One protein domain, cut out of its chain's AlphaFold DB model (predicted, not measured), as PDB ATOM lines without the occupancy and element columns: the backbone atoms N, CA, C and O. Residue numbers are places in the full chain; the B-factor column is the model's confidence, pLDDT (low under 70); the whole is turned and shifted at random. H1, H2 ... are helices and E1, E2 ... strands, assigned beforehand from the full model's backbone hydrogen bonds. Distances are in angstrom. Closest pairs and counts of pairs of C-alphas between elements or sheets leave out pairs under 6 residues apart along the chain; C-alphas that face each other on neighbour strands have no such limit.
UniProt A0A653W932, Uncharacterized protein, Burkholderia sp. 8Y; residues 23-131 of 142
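What this domain is: This is residues 23 to 131 of the 142 residues of an uncharacterized protein of Burkholderia sp. 8Y (UniProt A0A653W932). A strongly twisted sheet has the long strands E1 and E6 in its middle; the short helix H1 packs on it and the shorter H3 sits at the end of E6. H2 lies well off the sheet, between two long loops. The printed part has 109 residues, with three named helices and six named strands; along the chain E1, E2 and E3 come first, then H1, then E4, then H2, then E5 and E6, and last H3; the six strands form a branched sheet in which each pair of neighbours is antiparallel: E1 with E2, E1 with E3, E1 with E6, E4 with E5, and E5 with E6. The class is mixed, helices and strands, with 50 residues in named elements, under half. The whole is compact, radius of gyration of the C-alphas 13.2 A, and rounded, spanning 35 by 32 by 27 A.

Where its parts are: E1, residues 23 to 31, begins at C-alpha 23 (15.862, -42.053, -36.347), spans 25.0 A and bends by 51 degrees at residue 28. E2 is residues 37 to 40, E3 47 to 50, H1 55 to 60, E4 66 to 68 and H2 81 to 86. E5, residues 99 to 104, spans 16.8 A; E6, 110 to 117, spans 22.5 A. H3, 118 to 121, ends at C-alpha 121 (12.194, -36.938, -36.114).

How they stand to each other: E2 and E3 lie on one side of E1, E6 on the other side. N 30 and O 39 of the hairpin E1 and E2 are 2.9 A apart, N 26 and O 47 of E1 and E3 2.8 A, N 25 and O 114 of E1 and E6 2.9 A, each within hydrogen-bond range. So are N 102 and O 111 of the hairpin E5 and E6, 2.9 A, and N 67 and O 103 of E4 and E5, 2.9 A. H1 is on the sheet at a height of 7.2 A; its closest C-alphas to E5 are those of Val 55 and Phe 99, 6.3 A. H3 is on it at 8.4 A; H2 is not on it. In H1 and H2 every O i to N i+4 pair is within hydrogen-bond range; H3 is too short for one.

The domain as a whole: The C-alphas of Glu 81 and Arg 131, the two farthest apart, are 37.1 A apart. The printed part has no cut. The links E4 to H2 and H2 to E5 are long. Residues 91 to 94 of the model have pLDDT under 70.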
ATOM      1  N   ALA A  23      16.926 -41.203 -35.848       93.38
ATOM      2  CA  ALA A  23      15.862 -42.053 -36.347       93.38
ATOM      3  C   ALA A  23      16.065 -42.260 -37.849       93.38
ATOM      4  O   ALA A  23      16.732 -41.465 -38.508       93.38
ATOM      5  N   LEU A  24      15.457 -43.295 -38.411       95.25
ATOM      6  CA  LEU A  24      15.422 -43.497 -39.848       95.25
ATOM      7  C   LEU A  24      14.093 -43.002 -40.409       95.25
ATOM      8  O   LEU A  24      13.021 -43.484 -40.024       95.25
ATOM      9  N   ALA A  25      14.175 -42.081 -41.360       96.88
ATOM     10  CA  ALA A  25      13.043 -41.625 -42.141       96.88
ATOM     11  C   ALA A  25      13.037 -42.233 -43.543       96.88
ATOM     12  O   ALA A  25      14.078 -42.592 -44.095       96.88
ATOM     13  N   ALA A  26      11.841 -42.311 -44.120       97.06
ATOM     14  CA  ALA A  26      11.641 -42.630 -45.519       97.06
ATOM     15  C   ALA A  26      10.719 -41.621 -46.208       97.06
ATOM     16  O   ALA A  26       9.793 -41.096 -45.586       97.06
ATOM     17  N   MET A  27      10.951 -41.367 -47.494       96.44
ATOM     18  CA  MET A  27      10.153 -40.441 -48.300       96.44
ATOM     19  C   MET A  27      10.017 -40.935 -49.750       96.44
ATOM     20  O   MET A  27      11.013 -41.391 -50.313       96.44
ATOM     21  N   PRO A  28       8.830 -40.823 -50.376       96.62
ATOM     22  CA  PRO A  28       8.671 -41.033 -51.815       96.62
ATOM     23  C   PRO A  28       9.561 -40.097 -52.639       96.62
ATOM     24  O   PRO A  28       9.634 -38.894 -52.370       96.62
ATOM     25  N   VAL A  29      10.221 -40.649 -53.652       96.88
ATOM     26  CA  VAL A  29      11.045 -39.889 -54.599       96.88
ATOM     27  C   VAL A  29      10.783 -40.362 -56.021       96.88
ATOM     28  O   VAL A  29      10.460 -41.521 -56.263       96.88
ATOM     29  N   GLU A  30      10.990 -39.470 -56.976       96.19
ATOM     30  CA  GLU A  30      10.897 -39.755 -58.404       96.19
ATOM     31  C   GLU A  30      12.233 -39.474 -59.094       96.19
ATOM     32  O   GLU A  30      13.108 -38.793 -58.553       96.19
ATOM     33  N   ARG A  31      12.412 -40.015 -60.301       95.62
ATOM     34  CA  ARG A  31      13.605 -39.731 -61.105       95.62
ATOM     35  C   ARG A  31      13.606 -38.262 -61.518       95.62
ATOM     36  O   ARG A  31      12.635 -37.772 -62.085       95.62
ATOM     37  N   ALA A  32      14.729 -37.595 -61.300       95.12
ATOM     38  CA  ALA A  32      14.959 -36.258 -61.818       95.12
ATOM     39  C   ALA A  32      15.384 -36.312 -63.304       95.12
ATOM     40  O   ALA A  32      15.809 -37.366 -63.793       95.12
ATOM     41  N   PRO A  33      15.362 -35.176 -64.034       92.44
ATOM     42  CA  PRO A  33      15.829 -35.115 -65.425       92.44
ATOM     43  C   PRO A  33      17.305 -35.504 -65.612       92.44
ATOM     44  O   PRO A  33      17.729 -35.878 -66.705       92.44
ATOM     45  N   ARG A  34      18.110 -35.410 -64.548       92.62
ATOM     46  CA  ARG A  34      19.524 -35.781 -64.556       92.62
ATOM     47  C   ARG A  34      19.679 -37.270 -64.241       92.62
ATOM     48  O   ARG A  34      19.232 -37.744 -63.203       92.62
ATOM     49  N   SER A  35      20.366 -38.005 -65.116       91.62
ATOM     50  CA  SER A  35      20.611 -39.441 -64.921       91.62
ATOM     51  C   SER A  35      21.282 -39.731 -63.573       91.62
ATOM     52  O   SER A  35      22.266 -39.081 -63.218       91.62
ATOM     53  N   GLY A  36      20.741 -40.703 -62.832       91.38
ATOM     54  CA  GLY A  36      21.199 -41.073 -61.488       91.38
ATOM     55  C   GLY A  36      20.718 -40.146 -60.367       91.38
ATOM     56  O   GLY A  36      21.055 -40.381 -59.210       91.38
ATOM     57  N   TRP A  37      19.933 -39.113 -60.682       96.00
ATOM     58  CA  TRP A  37      19.374 -38.199 -59.692       96.00
ATOM     59  C   TRP A  37      17.893 -38.454 -59.469       96.00
ATOM     60  O   TRP A  37      17.148 -38.836 -60.373       96.00
ATOM     61  N   PHE A  38      17.489 -38.200 -58.238       96.50
ATOM     62  CA  PHE A  38      16.135 -38.295 -57.743       96.50
ATOM     63  C   PHE A  38      15.745 -36.975 -57.097       96.50
ATOM     64  O   PHE A  38      16.601 -36.179 -56.707       96.50
ATOM     65  N   GLN A  39      14.450 -36.748 -56.985       95.94
ATOM     66  CA  GLN A  39      13.884 -35.606 -56.287       95.94
ATOM     67  C   GLN A  39      12.693 -36.069 -55.446       95.94
ATOM     68  O   GLN A  39      12.058 -37.063 -55.810       95.94
ATOM     69  N   PRO A  40      12.377 -35.386 -54.336       94.56
ATOM     70  CA  PRO A  40      11.138 -35.636 -53.608       94.56
ATOM     71  C   PRO A  40       9.940 -35.556 -54.553       94.56
ATOM     72  O   PRO A  40       9.839 -34.611 -55.339       94.56
ATOM     73  N   GLU A  41       9.028 -36.528 -54.479       93.31
ATOM     74  CA  GLU A  41       7.764 -36.411 -55.209       93.31
ATOM     75  C   GLU A  41       7.011 -35.155 -54.744       93.31
ATOM     76  O   GLU A  41       7.097 -34.719 -53.589       93.31
ATOM     77  N   ARG A  42       6.229 -34.554 -55.642       86.81
ATOM     78  CA  ARG A  42       5.460 -33.350 -55.322       86.81
ATOM     79  C   ARG A  42       4.480 -33.638 -54.173       86.81
ATOM     80  O   ARG A  42       3.609 -34.488 -54.303       86.81
ATOM     81  N   LEU A  43       4.584 -32.870 -53.081       85.69
ATOM     82  CA  LEU A  43       3.825 -33.043 -51.825       85.69
ATOM     83  C   LEU A  43       4.192 -34.293 -51.003       85.69
ATOM     84  O   LEU A  43       3.520 -34.575 -50.007       85.69
ATOM     85  N   ALA A  44       5.251 -35.023 -51.363       87.62
ATOM     86  CA  ALA A  44       5.755 -36.086 -50.509       87.62
ATOM     87  C   ALA A  44       6.171 -35.525 -49.152       87.62
ATOM     88  O   ALA A  44       6.704 -34.423 -49.029       87.62
ATOM     89  N   THR A  45       5.904 -36.297 -48.108       90.06
ATOM     90  CA  THR A  45       6.339 -35.966 -46.756       90.06
ATOM     91  C   THR A  45       7.114 -37.143 -46.208       90.06
ATOM     92  O   THR A  45       6.622 -38.272 -46.249       90.06
ATOM     93  N   ALA A  46       8.292 -36.869 -45.655       94.56
ATOM     94  CA  ALA A  46       9.056 -37.875 -44.943       94.56
ATOM     95  C   ALA A  46       8.258 -38.440 -43.753       94.56
ATOM     96  O   ALA A  46       7.422 -37.762 -43.137       94.56
ATOM     97  N   ARG A  47       8.508 -39.710 -43.446       96.00
ATOM     98  CA  ARG A  47       7.911 -40.455 -42.335       96.00
ATOM     99  C   ARG A  47       9.009 -41.150 -41.560       96.00
ATOM    100  O   ARG A  47       9.889 -41.742 -42.173       96.00
ATOM    101  N   VAL A  48       8.932 -41.149 -40.233       96.56
ATOM    102  CA  VAL A  48       9.822 -41.989 -39.418       96.56
ATOM    103  C   VAL A  48       9.393 -43.444 -39.583       96.56
ATOM    104  O   VAL A  48       8.244 -43.794 -39.293       96.56
ATOM    105  N   ILE A  49      10.310 -44.291 -40.049       96.31
ATOM    106  CA  ILE A  49      10.082 -45.727 -40.258       96.31
ATOM    107  C   ILE A  49      10.826 -46.604 -39.248       96.31
ATOM    108  O   ILE A  49      10.457 -47.765 -39.075       96.31
ATOM    109  N   SER A  50      11.832 -46.066 -38.555       94.56
ATOM    110  CA  SER A  50      12.485 -46.717 -37.418       94.56
ATOM    111  C   SER A  50      13.076 -45.678 -36.468       94.56
ATOM    112  O   SER A  50      13.491 -44.609 -36.903       94.56
ATOM    113  N   ARG A  51      13.117 -45.979 -35.167       92.31
ATOM    114  CA  ARG A  51      13.754 -45.120 -34.147       92.31
ATOM    115  C   ARG A  51      15.104 -45.650 -33.661       92.31
ATOM    116  O   ARG A  51      15.746 -44.999 -32.849       92.31
ATOM    117  N   THR A  52      15.478 -46.856 -34.075       89.06
ATOM    118  CA  THR A  52      16.626 -47.580 -33.508       89.06
ATOM    119  C   THR A  52      17.533 -48.192 -34.562       89.06
ATOM    120  O   THR A  52      18.672 -48.503 -34.250       89.06
ATOM    121  N   GLU A  53      17.015 -48.417 -35.769       90.69
ATOM    122  CA  GLU A  53      17.754 -49.011 -36.884       90.69
ATOM    123  C   GLU A  53      18.360 -47.923 -37.766       90.69
ATOM    124  O   GLU A  53      17.765 -46.851 -37.931       90.69
ATOM    125  N   ASP A  54      19.500 -48.233 -38.379       90.31
ATOM    126  CA  ASP A  54      20.076 -47.412 -39.439       90.31
ATOM    127  C   ASP A  54      19.589 -47.826 -40.839       90.31
ATOM    128  O   ASP A  54      18.718 -48.689 -41.008       90.31
ATOM    129  N   VAL A  55      20.123 -47.172 -41.876       92.94
ATOM    130  CA  VAL A  55      19.785 -47.504 -43.267       92.94
ATOM    131  C   VAL A  55      20.162 -48.952 -43.595       92.94
ATOM    132  O   VAL A  55      19.368 -49.649 -44.222       92.94
ATOM    133  N   SER A  56      21.328 -49.432 -43.158       91.19
ATOM    134  CA  SER A  56      21.821 -50.778 -43.482       91.19
ATOM    135  C   SER A  56      20.941 -51.865 -42.865       91.19
ATOM    136  O   SER A  56      20.577 -52.822 -43.551       91.19
ATOM    137  N   ASP A  57      20.530 -51.683 -41.611       91.62
ATOM    138  CA  ASP A  57      19.592 -52.572 -40.922       91.62
ATOM    139  C   ASP A  57      18.266 -52.698 -41.686       91.62
ATOM    140  O   ASP A  57      17.751 -53.801 -41.897       91.62
ATOM    141  N   VAL A  58      17.720 -51.568 -42.153       92.38
ATOM    142  CA  VAL A  58      16.468 -51.555 -42.918       92.38
ATOM    143  C   VAL A  58      16.633 -52.165 -44.304       92.38
ATOM    144  O   VAL A  58      15.753 -52.912 -44.736       92.38
ATOM    145  N   LEU A  59      17.756 -51.922 -44.977       93.12
ATOM    146  CA  LEU A  59      18.058 -52.533 -46.272       93.12
ATOM    147  C   LEU A  59      18.070 -54.067 -46.191       93.12
ATOM    148  O   LEU A  59      17.510 -54.724 -47.067       93.12
ATOM    149  N   LEU A  60      18.621 -54.647 -45.118       91.56
ATOM    150  CA  LEU A  60      18.686 -56.105 -44.923       91.56
ATOM    151  C   LEU A  60      17.318 -56.782 -44.757       91.56
ATOM    152  O   LEU A  60      17.199 -57.993 -44.947       91.56
ATOM    153  N   ARG A  61      16.286 -56.022 -44.388       90.69
ATOM    154  CA  ARG A  61      14.922 -56.523 -44.164       90.69
ATOM    155  C   ARG A  61      13.911 -56.023 -45.189       90.69
ATOM    156  O   ARG A  61      12.717 -56.289 -45.031       90.69
ATOM    157  N   LEU A  62      14.356 -55.286 -46.207       92.44
ATOM    158  CA  LEU A  62      13.489 -54.920 -47.316       92.44
ATOM    159  C   LEU A  62      12.973 -56.182 -48.025       92.44
ATOM    160  O   LEU A  62      13.681 -57.191 -48.102       92.44
ATOM    161  N   PRO A  63      11.741 -56.157 -48.560       91.50
ATOM    162  CA  PRO A  63      11.274 -57.230 -49.424       91.50
ATOM    163  C   PRO A  63      12.214 -57.397 -50.624       91.50
ATOM    164  O   PRO A  63      12.729 -56.409 -51.132       91.50
ATOM    165  N   GLN A  64      12.369 -58.618 -51.147       90.38
ATOM    166  CA  GLN A  64      13.228 -58.896 -52.317       90.38
ATOM    167  C   GLN A  64      12.840 -58.105 -53.578       90.38
ATOM    168  O   GLN A  64      13.632 -57.965 -54.508       90.38
ATOM    169  N   SER A  65      11.611 -57.591 -53.625       92.25
ATOM    170  CA  SER A  65      11.167 -56.684 -54.676       92.25
ATOM    171  C   SER A  65      11.798 -55.296 -54.573       92.25
ATOM    172  O   SER A  65      11.639 -54.531 -55.507       92.25
ATOM    173  N   TRP A  66      12.505 -54.938 -53.507       94.50
ATOM    174  CA  TRP A  66      13.145 -53.636 -53.340       94.50
ATOM    175  C   TRP A  66      14.662 -53.766 -53.407       94.50
ATOM    176  O   TRP A  66      15.246 -54.633 -52.767       94.50
ATOM    177  N   ASN A  67      15.299 -52.896 -54.188       93.75
ATOM    178  CA  ASN A  67      16.742 -52.929 -54.419       93.75
ATOM    179  C   ASN A  67      17.347 -51.539 -54.266       93.75
ATOM    180  O   ASN A  67      16.706 -50.540 -54.595       93.75
ATOM    181  N   ILE A  68      18.595 -51.482 -53.809       94.00
ATOM    182  CA  ILE A  68      19.378 -50.246 -53.777       94.00
ATOM    183  C   ILE A  68      19.592 -49.763 -55.215       94.00
ATOM    184  O   ILE A  68      19.897 -50.550 -56.112       94.00
ATOM    185  N   VAL A  69      19.433 -48.460 -55.436       93.38
ATOM    186  CA  VAL A  69      19.825 -47.814 -56.688       93.38
ATOM    187  C   VAL A  69      21.258 -47.314 -56.535       93.38
ATOM    188  O   VAL A  69      21.507 -46.267 -55.939       93.38
ATOM    189  N   GLU A  70      22.207 -48.081 -57.064       90.12
ATOM    190  CA  GLU A  70      23.638 -47.783 -56.966       90.12
ATOM    191  C   GLU A  70      23.991 -46.396 -57.523       90.12
ATOM    192  O   GLU A  70      23.569 -46.011 -58.617       90.12
ATOM    193  N   GLY A  71      24.780 -45.637 -56.758       88.31
ATOM    194  CA  GLY A  71      25.237 -44.296 -57.136       88.31
ATOM    195  C   GLY A  71      24.142 -43.224 -57.209       88.31
ATOM    196  O   GLY A  71      24.401 -42.139 -57.738       88.31
ATOM    197  N   ALA A  72      22.937 -43.507 -56.707       92.56
ATOM    198  CA  ALA A  72      21.830 -42.562 -56.721       92.56
ATOM    199  C   ALA A  72      22.103 -41.324 -55.857       92.56
ATOM    200  O   ALA A  72      22.693 -41.405 -54.781       92.56
ATOM    201  N   ARG A  73      21.625 -40.171 -56.329       92.00
ATOM    202  CA  ARG A  73      21.709 -38.877 -55.639       92.00
ATOM    203  C   ARG A  73      20.331 -38.249 -55.515       92.00
ATOM    204  O   ARG A  73      19.457 -38.537 -56.326       92.00
ATOM    205  N   CYS A  74      20.151 -37.366 -54.540       92.62
ATOM    206  CA  CYS A  74      18.899 -36.642 -54.333       92.62
ATOM    207  C   CYS A  74      19.120 -35.128 -54.433       92.62
ATOM    208  O   CYS A  74      20.030 -34.602 -53.788       92.62
ATOM    209  N   ILE A  75      18.284 -34.451 -55.224       91.88
ATOM    210  CA  ILE A  75      18.204 -32.985 -55.293       91.88
ATOM    211  C   ILE A  75      17.794 -32.436 -53.920       91.88
ATOM    212  O   ILE A  75      16.960 -33.036 -53.238       91.88
ATOM    213  N   GLY A  76      18.394 -31.316 -53.521       86.81
ATOM    214  CA  GLY A  76      18.249 -30.689 -52.208       86.81
ATOM    215  C   GLY A  76      19.005 -31.409 -51.092       86.81
ATOM    216  O   GLY A  76      18.810 -31.092 -49.930       86.81
ATOM    217  N   LEU A  77      19.829 -32.407 -51.423       87.00
ATOM    218  CA  LEU A  77      20.669 -33.118 -50.453       87.00
ATOM    219  C   LEU A  77      22.104 -33.276 -50.959       87.00
ATOM    220  O   LEU A  77      23.049 -33.163 -50.191       87.00
ATOM    221  N   HIS A  78      22.266 -33.566 -52.253       86.62
ATOM    222  CA  HIS A  78      23.566 -33.841 -52.876       86.62
ATOM    223  C   HIS A  78      24.078 -32.698 -53.767       86.62
ATOM    224  O   HIS A  78      25.167 -32.808 -54.332       86.62
ATOM    225  N   ASP A  79      23.286 -31.649 -53.959       85.50
ATOM    226  CA  ASP A  79      23.583 -30.462 -54.768       85.50
ATOM    227  C   ASP A  79      23.419 -29.146 -53.995       85.50
ATOM    228  O   ASP A  79      23.644 -28.084 -54.569       85.50
ATOM    229  N   ASP A  80      23.078 -29.218 -52.708       84.44
ATOM    230  CA  ASP A  80      23.017 -28.071 -51.807       84.44
ATOM    231  C   ASP A  80      24.331 -27.972 -51.012       84.44
ATOM    232  O   ASP A  80      24.659 -28.845 -50.204       84.44
ATOM    233  N   GLU A  81      25.116 -26.929 -51.292       79.12
ATOM    234  CA  GLU A  81      26.434 -26.718 -50.686       79.12
ATOM    235  C   GLU A  81      26.348 -26.454 -49.178       79.12
ATOM    236  O   GLU A  81      27.206 -26.930 -48.429       79.12
ATOM    237  N   ASP A  82      25.292 -25.782 -48.714       80.19
ATOM    238  CA  ASP A  82      25.095 -25.501 -47.292       80.19
ATOM    239  C   ASP A  82      24.856 -26.805 -46.529       80.19
ATOM    240  O   ASP A  82      25.430 -27.026 -45.462       80.19
ATOM    241  N   ILE A  83      24.082 -27.728 -47.106       76.88
ATOM    242  CA  ILE A  83      23.850 -29.048 -46.508       76.88
ATOM    243  C   ILE A  83      25.133 -29.879 -46.509       76.88
ATOM    244  O   ILE A  83      25.514 -30.420 -45.473       76.88
ATOM    245  N   ILE A  84      25.837 -29.959 -47.640       75.44
ATOM    246  CA  ILE A  84      27.057 -30.776 -47.760       75.44
ATOM    247  C   ILE A  84      28.145 -30.313 -46.778       75.44
ATOM    248  O   ILE A  84      28.890 -31.141 -46.245       75.44
ATOM    249  N   THR A  85      28.252 -29.004 -46.544       74.94
ATOM    250  CA  THR A  85      29.287 -28.421 -45.679       74.94
ATOM    251  C   THR A  85      28.891 -28.395 -44.201       74.94
ATOM    252  O   THR A  85      29.738 -28.668 -43.344       74.94
ATOM    253  N   ALA A  86      27.628 -28.108 -43.875       78.00
ATOM    254  CA  ALA A  86      27.186 -27.957 -42.491       78.00
ATOM    255  C   ALA A  86      26.840 -29.289 -41.818       78.00
ATOM    256  O   ALA A  86      27.069 -29.440 -40.617       78.00
ATOM    257  N   ASP A  87      26.307 -30.262 -42.558       73.75
ATOM    258  CA  ASP A  87      25.780 -31.489 -41.971       73.75
ATOM    259  C   ASP A  87      26.879 -32.552 -41.750       73.75
ATOM    260  O   ASP A  87      27.469 -33.069 -42.710       73.75
ATOM    261  N   PRO A  88      27.133 -32.952 -40.484       72.62
ATOM    262  CA  PRO A  88      28.171 -33.919 -40.140       72.62
ATOM    263  C   PRO A  88      28.048 -35.278 -40.830       72.62
ATOM    264  O   PRO A  88      29.053 -35.977 -40.990       72.62
ATOM    265  N   ARG A  89      26.840 -35.661 -41.268       72.25
ATOM    266  CA  ARG A  89      26.594 -36.916 -41.997       72.25
ATOM    267  C   ARG A  89      27.328 -36.968 -43.336       72.25
ATOM    268  O   ARG A  89      27.613 -38.067 -43.812       72.25
ATOM    269  N   PHE A  90      27.651 -35.810 -43.915       72.69
ATOM    270  CA  PHE A  90      28.314 -35.684 -45.215       72.69
ATOM    271  C   PHE A  90      29.790 -35.274 -45.115       72.69
ATOM    272  O   PHE A  90      30.499 -35.311 -46.121       72.69
ATOM    273  N   HIS A  91      30.310 -34.977 -43.914       69.44
ATOM    274  CA  HIS A  91      31.706 -34.541 -43.708       69.44
ATOM    275  C   HIS A  91      32.758 -35.543 -44.202       69.44
ATOM    276  O   HIS A  91      33.891 -35.160 -44.491       69.44
ATOM    277  N   ARG A  92      32.412 -36.834 -44.290       64.12
ATOM    278  CA  ARG A  92      33.292 -37.902 -44.805       64.12
ATOM    279  C   ARG A  92      32.899 -38.382 -46.205       64.12
ATOM    280  O   ARG A  92      33.361 -39.434 -46.640       64.12
ATOM    281  N   GLY A  93      32.067 -37.616 -46.906       65.50
ATOM    282  CA  GLY A  93      31.418 -38.042 -48.138       65.50
ATOM    283  C   GLY A  93      30.177 -38.895 -47.874       65.50
ATOM    284  O   GLY A  93      29.660 -38.949 -46.759       65.50
ATOM    285  N   PHE A  94      29.679 -39.543 -48.926       67.19
ATOM    286  CA  PHE A  94      28.437 -40.310 -48.879       67.19
ATOM    287  C   PHE A  94      28.643 -41.659 -48.191       67.19
ATOM    288  O   PHE A  94      29.311 -42.544 -48.723       67.19
ATOM    289  N   ASP A  95      28.051 -41.802 -47.009       76.56
ATOM    290  CA  ASP A  95      28.038 -43.044 -46.248       76.56
ATOM    291  C   ASP A  95      26.684 -43.753 -46.437       76.56
ATOM    292  O   ASP A  95      25.651 -43.178 -46.075       76.56
ATOM    293  N   PRO A  96      26.650 -44.991 -46.963       70.69
ATOM    294  CA  PRO A  96      25.407 -45.743 -47.143       70.69
ATOM    295  C   PRO A  96      24.672 -46.036 -45.824       70.69
ATOM    296  O   PRO A  96      23.503 -46.409 -45.846       70.69
ATOM    297  N   ARG A  97      25.313 -45.837 -44.663       81.19
ATOM    298  CA  ARG A  97      24.654 -45.904 -43.348       81.19
ATOM    299  C   ARG A  97      23.740 -44.708 -43.077       81.19
ATOM    300  O   ARG A  97      22.801 -44.830 -42.298       81.19
ATOM    301  N   ASN A  98      23.992 -43.574 -43.734       86.44
ATOM    302  CA  ASN A  98      23.249 -42.330 -43.531       86.44
ATOM    303  C   ASN A  98      22.125 -42.142 -44.554       86.44
ATOM    304  O   ASN A  98      21.153 -41.445 -44.262       86.44
ATOM    305  N   PHE A  99      22.255 -42.742 -45.741       92.12
ATOM    306  CA  PHE A  99      21.353 -42.515 -46.865       92.12
ATOM    307  C   PHE A  99      21.325 -43.691 -47.851       92.12
ATOM    308  O   PHE A  99      22.366 -44.267 -48.160       92.12
ATOM    309  N   ALA A 100      20.154 -43.968 -48.434       94.81
ATOM    310  CA  ALA A 100      20.022 -44.788 -49.637       94.81
ATOM    311  C   ALA A 100      18.777 -44.407 -50.454       94.81
ATOM    312  O   ALA A 100      17.742 -44.050 -49.895       94.81
ATOM    313  N   ILE A 101      18.844 -44.565 -51.779       95.69
ATOM    314  CA  ILE A 101      17.650 -44.626 -52.634       95.69
ATOM    315  C   ILE A 101      17.383 -46.091 -52.948       95.69
ATOM    316  O   ILE A 101      18.274 -46.803 -53.413       95.69
ATOM    317  N   VAL A 102      16.149 -46.533 -52.727       96.31
ATOM    318  CA  VAL A 102      15.694 -47.880 -53.071       96.31
ATOM    319  C   VAL A 102      14.579 -47.815 -54.103       96.31
ATOM    320  O   VAL A 102      13.759 -46.900 -54.082       96.31
ATOM    321  N   GLY A 103      14.550 -48.775 -55.021       96.00
ATOM    322  CA  GLY A 103      13.536 -48.896 -56.063       96.00
ATOM    323  C   GLY A 103      12.801 -50.230 -55.993       96.00
ATOM    324  O   GLY A 103      13.420 -51.268 -55.746       96.00
ATOM    325  N   GLN A 104      11.493 -50.206 -56.242       94.56
ATOM    326  CA  GLN A 104      10.684 -51.413 -56.386       94.56
ATOM    327  C   GLN A 104      10.935 -52.065 -57.759       94.56
ATOM    328  O   GLN A 104      11.063 -51.389 -58.782       94.56
ATOM    329  N   GLY A 105      10.976 -53.394 -57.794       81.19
ATOM    330  CA  GLY A 105      11.128 -54.220 -58.982       81.19
ATOM    331  C   GLY A 105       9.992 -53.924 -59.951       81.19
ATOM    332  O   GLY A 105       8.824 -54.068 -59.603       81.19
ATOM    333  N   GLY A 106      10.354 -53.449 -61.139       75.38
ATOM    334  CA  GLY A 106       9.432 -52.846 -62.107       75.38
ATOM    335  C   GLY A 106       9.768 -51.386 -62.421       75.38
ATOM    336  O   GLY A 106       9.436 -50.920 -63.499       75.38
ATOM    337  N   GLY A 107      10.502 -50.690 -61.543       77.56
ATOM    338  CA  GLY A 107      10.975 -49.322 -61.789       77.56
ATOM    339  C   GLY A 107       9.918 -48.230 -61.594       77.56
ATOM    340  O   GLY A 107      10.174 -47.087 -61.958       77.56
ATOM    341  N   GLU A 108       8.770 -48.577 -61.006       84.12
ATOM    342  CA  GLU A 108       7.603 -47.695 -60.855       84.12
ATOM    343  C   GLU A 108       7.617 -46.860 -59.566       84.12
ATOM    344  O   GLU A 108       6.928 -45.850 -59.473       84.12
ATOM    345  N   ARG A 109       8.365 -47.283 -58.539       94.12
ATOM    346  CA  ARG A 109       8.392 -46.612 -57.230       94.12
ATOM    347  C   ARG A 109       9.798 -46.535 -56.683       94.12
ATOM    348  O   ARG A 109      10.523 -47.531 -56.711       94.12
ATOM    349  N   PHE A 110      10.135 -45.381 -56.121       96.88
ATOM    350  CA  PHE A 110      11.398 -45.162 -55.437       96.88
ATOM    351  C   PHE A 110      11.154 -44.518 -54.079       96.88
ATOM    352  O   PHE A 110      10.202 -43.765 -53.879       96.88
ATOM    353  N   ALA A 111      12.017 -44.845 -53.127       97.19
ATOM    354  CA  ALA A 111      11.992 -44.273 -51.799       97.19
ATOM    355  C   ALA A 111      13.398 -43.842 -51.402       97.19
ATOM    356  O   ALA A 111      14.373 -44.565 -51.609       97.19
ATOM    357  N   LEU A 112      13.475 -42.668 -50.797       96.81
ATOM    358  CA  LEU A 112      14.624 -42.206 -50.051       96.81
ATOM    359  C   LEU A 112      14.560 -42.766 -48.633       96.81
ATOM    360  O   LEU A 112      13.545 -42.584 -47.972       96.81
ATOM    361  N   LEU A 113      15.638 -43.398 -48.174       96.44
ATOM    362  CA  LEU A 113      15.933 -43.722 -46.782       96.44
ATOM    363  C   LEU A 113      17.016 -42.774 -46.267       96.44
ATOM    364  O   LEU A 113      18.053 -42.629 -46.914       96.44
ATOM    365  N   MET A 114      16.804 -42.150 -45.113       94.69
ATOM    366  CA  MET A 114      17.772 -41.208 -44.554       94.69
ATOM    367  C   MET A 114      17.719 -41.202 -43.030       94.69
ATOM    368  O   MET A 114      16.643 -41.088 -42.439       94.69
ATOM    369  N   LEU A 115      18.886 -41.315 -42.391       92.56
ATOM    370  CA  LEU A 115      19.008 -41.041 -40.964       92.56
ATOM    371  C   LEU A 115      18.722 -39.567 -40.726       92.56
ATOM    372  O   LEU A 115      19.297 -38.733 -41.412       92.56
ATOM    373  N   ILE A 116      17.891 -39.253 -39.742       91.12
ATOM    374  CA  ILE A 116      17.534 -37.902 -39.309       91.12
ATOM    375  C   ILE A 116      17.773 -37.757 -37.813       91.12
ATOM    376  O   ILE A 116      17.695 -38.737 -37.070       91.12
ATOM    377  N   ASN A 117      18.101 -36.554 -37.355       89.06
ATOM    378  CA  ASN A 117      18.334 -36.325 -35.932       89.06
ATOM    379  C   ASN A 117      17.011 -36.386 -35.139       89.06
ATOM    380  O   ASN A 117      15.914 -36.300 -35.697       89.06
ATOM    381  N   ALA A 118      17.100 -36.531 -33.816       87.38
ATOM    382  CA  ALA A 118      15.920 -36.649 -32.959       87.38
ATOM    383  C   ALA A 118      14.972 -35.432 -33.014       87.38
ATOM    384  O   ALA A 118      13.763 -35.603 -32.859       87.38
ATOM    385  N   ALA A 119      15.491 -34.221 -33.248       88.44
ATOM    386  CA  ALA A 119      14.670 -33.016 -33.355       88.44
ATOM    387  C   ALA A 119      13.858 -33.000 -34.661       88.44
ATOM    388  O   ALA A 119      12.661 -32.725 -34.629       88.44
ATOM    389  N   GLU A 120      14.474 -33.369 -35.789       90.12
ATOM    390  CA  GLU A 120      13.794 -33.585 -37.073       90.12
ATOM    391  C   GLU A 120      12.729 -34.681 -36.934       90.12
ATOM    392  O   GLU A 120      11.585 -34.505 -37.351       90.12
ATOM    393  N   ALA A 121      13.085 -35.797 -36.291       92.38
ATOM    394  CA  ALA A 121      12.194 -36.938 -36.114       92.38
ATOM    395  C   ALA A 121      10.937 -36.585 -35.309       92.38
ATOM    396  O   ALA A 121       9.851 -37.043 -35.654       92.38
ATOM    397  N   ALA A 122      11.059 -35.733 -34.285       91.75
ATOM    398  CA  ALA A 122       9.932 -35.293 -33.461       91.75
ATOM    399  C   ALA A 122       8.862 -34.503 -34.243       91.75
ATOM    400  O   ALA A 122       7.728 -34.387 -33.779       91.75
ATOM    401  N   LEU A 123       9.212 -33.964 -35.416       93.31
ATOM    402  CA  LEU A 123       8.317 -33.177 -36.272       93.31
ATOM    403  C   LEU A 123       7.666 -34.005 -37.389       93.31
ATOM    404  O   LEU A 123       6.756 -33.521 -38.065       93.31
ATOM    405  N   LEU A 124       8.118 -35.241 -37.601       94.19
ATOM    406  CA  LEU A 124       7.615 -36.109 -38.657       94.19
ATOM    407  C   LEU A 124       6.638 -37.140 -38.092       94.19
ATOM    408  O   LEU A 124       6.856 -37.695 -37.017       94.19
ATOM    409  N   PRO A 125       5.563 -37.472 -38.821       94.38
ATOM    410  CA  PRO A 125       4.685 -38.542 -38.388       94.38
ATOM    411  C   PRO A 125       5.334 -39.904 -38.625       94.38
ATOM    412  O   PRO A 125       6.157 -40.100 -39.526       94.38
ATOM    413  N   GLU A 126       4.908 -40.869 -37.821       94.69
ATOM    414  CA  GLU A 126       5.522 -42.189 -37.773       94.69
ATOM    415  C   GLU A 126       4.693 -43.226 -38.517       94.69
ATOM    416  O   GLU A 126       3.470 -43.309 -38.376       94.69
ATOM    417  N   ARG A 127       5.382 -44.061 -39.289       94.25
ATOM    418  CA  ARG A 127       4.832 -45.266 -39.906       94.25
ATOM    419  C   ARG A 127       5.881 -46.366 -39.836       94.25
ATOM    420  O   ARG A 127       6.521 -46.700 -40.828       94.25
ATOM    421  N   LEU A 128       6.068 -46.893 -38.630       94.06
ATOM    422  CA  LEU A 128       7.138 -47.839 -38.331       94.06
ATOM    423  C   LEU A 128       7.087 -49.057 -39.257       94.06
ATOM    424  O   LEU A 128       6.029 -49.644 -39.486       94.06
ATOM    425  N   PHE A 129       8.240 -49.438 -39.793       94.25
ATOM    426  CA  PHE A 129       8.374 -50.583 -40.678       94.25
ATOM    427  C   PHE A 129       8.727 -51.812 -39.835       94.25
ATOM    428  O   PHE A 129       9.889 -52.034 -39.523       94.25
ATOM    429  N   ALA A 130       7.726 -52.598 -39.434       86.69
ATOM    430  CA  ALA A 130       7.914 -53.828 -38.654       86.69
ATOM    431  C   ALA A 130       8.066 -55.079 -39.546       86.69
ATOM    432  O   ALA A 130       7.683 -55.063 -40.715       86.69
ATOM    433  N   ARG A 131       8.547 -56.202 -38.977       74.31
ATOM    434  CA  ARG A 131       8.868 -57.468 -39.688       74.31
ATOM    435  C   ARG A 131       7.745 -58.089 -40.544       74.31
ATOM    436  O   ARG A 131       8.047 -58.944 -41.362       74.31
TER     437      ARG A 131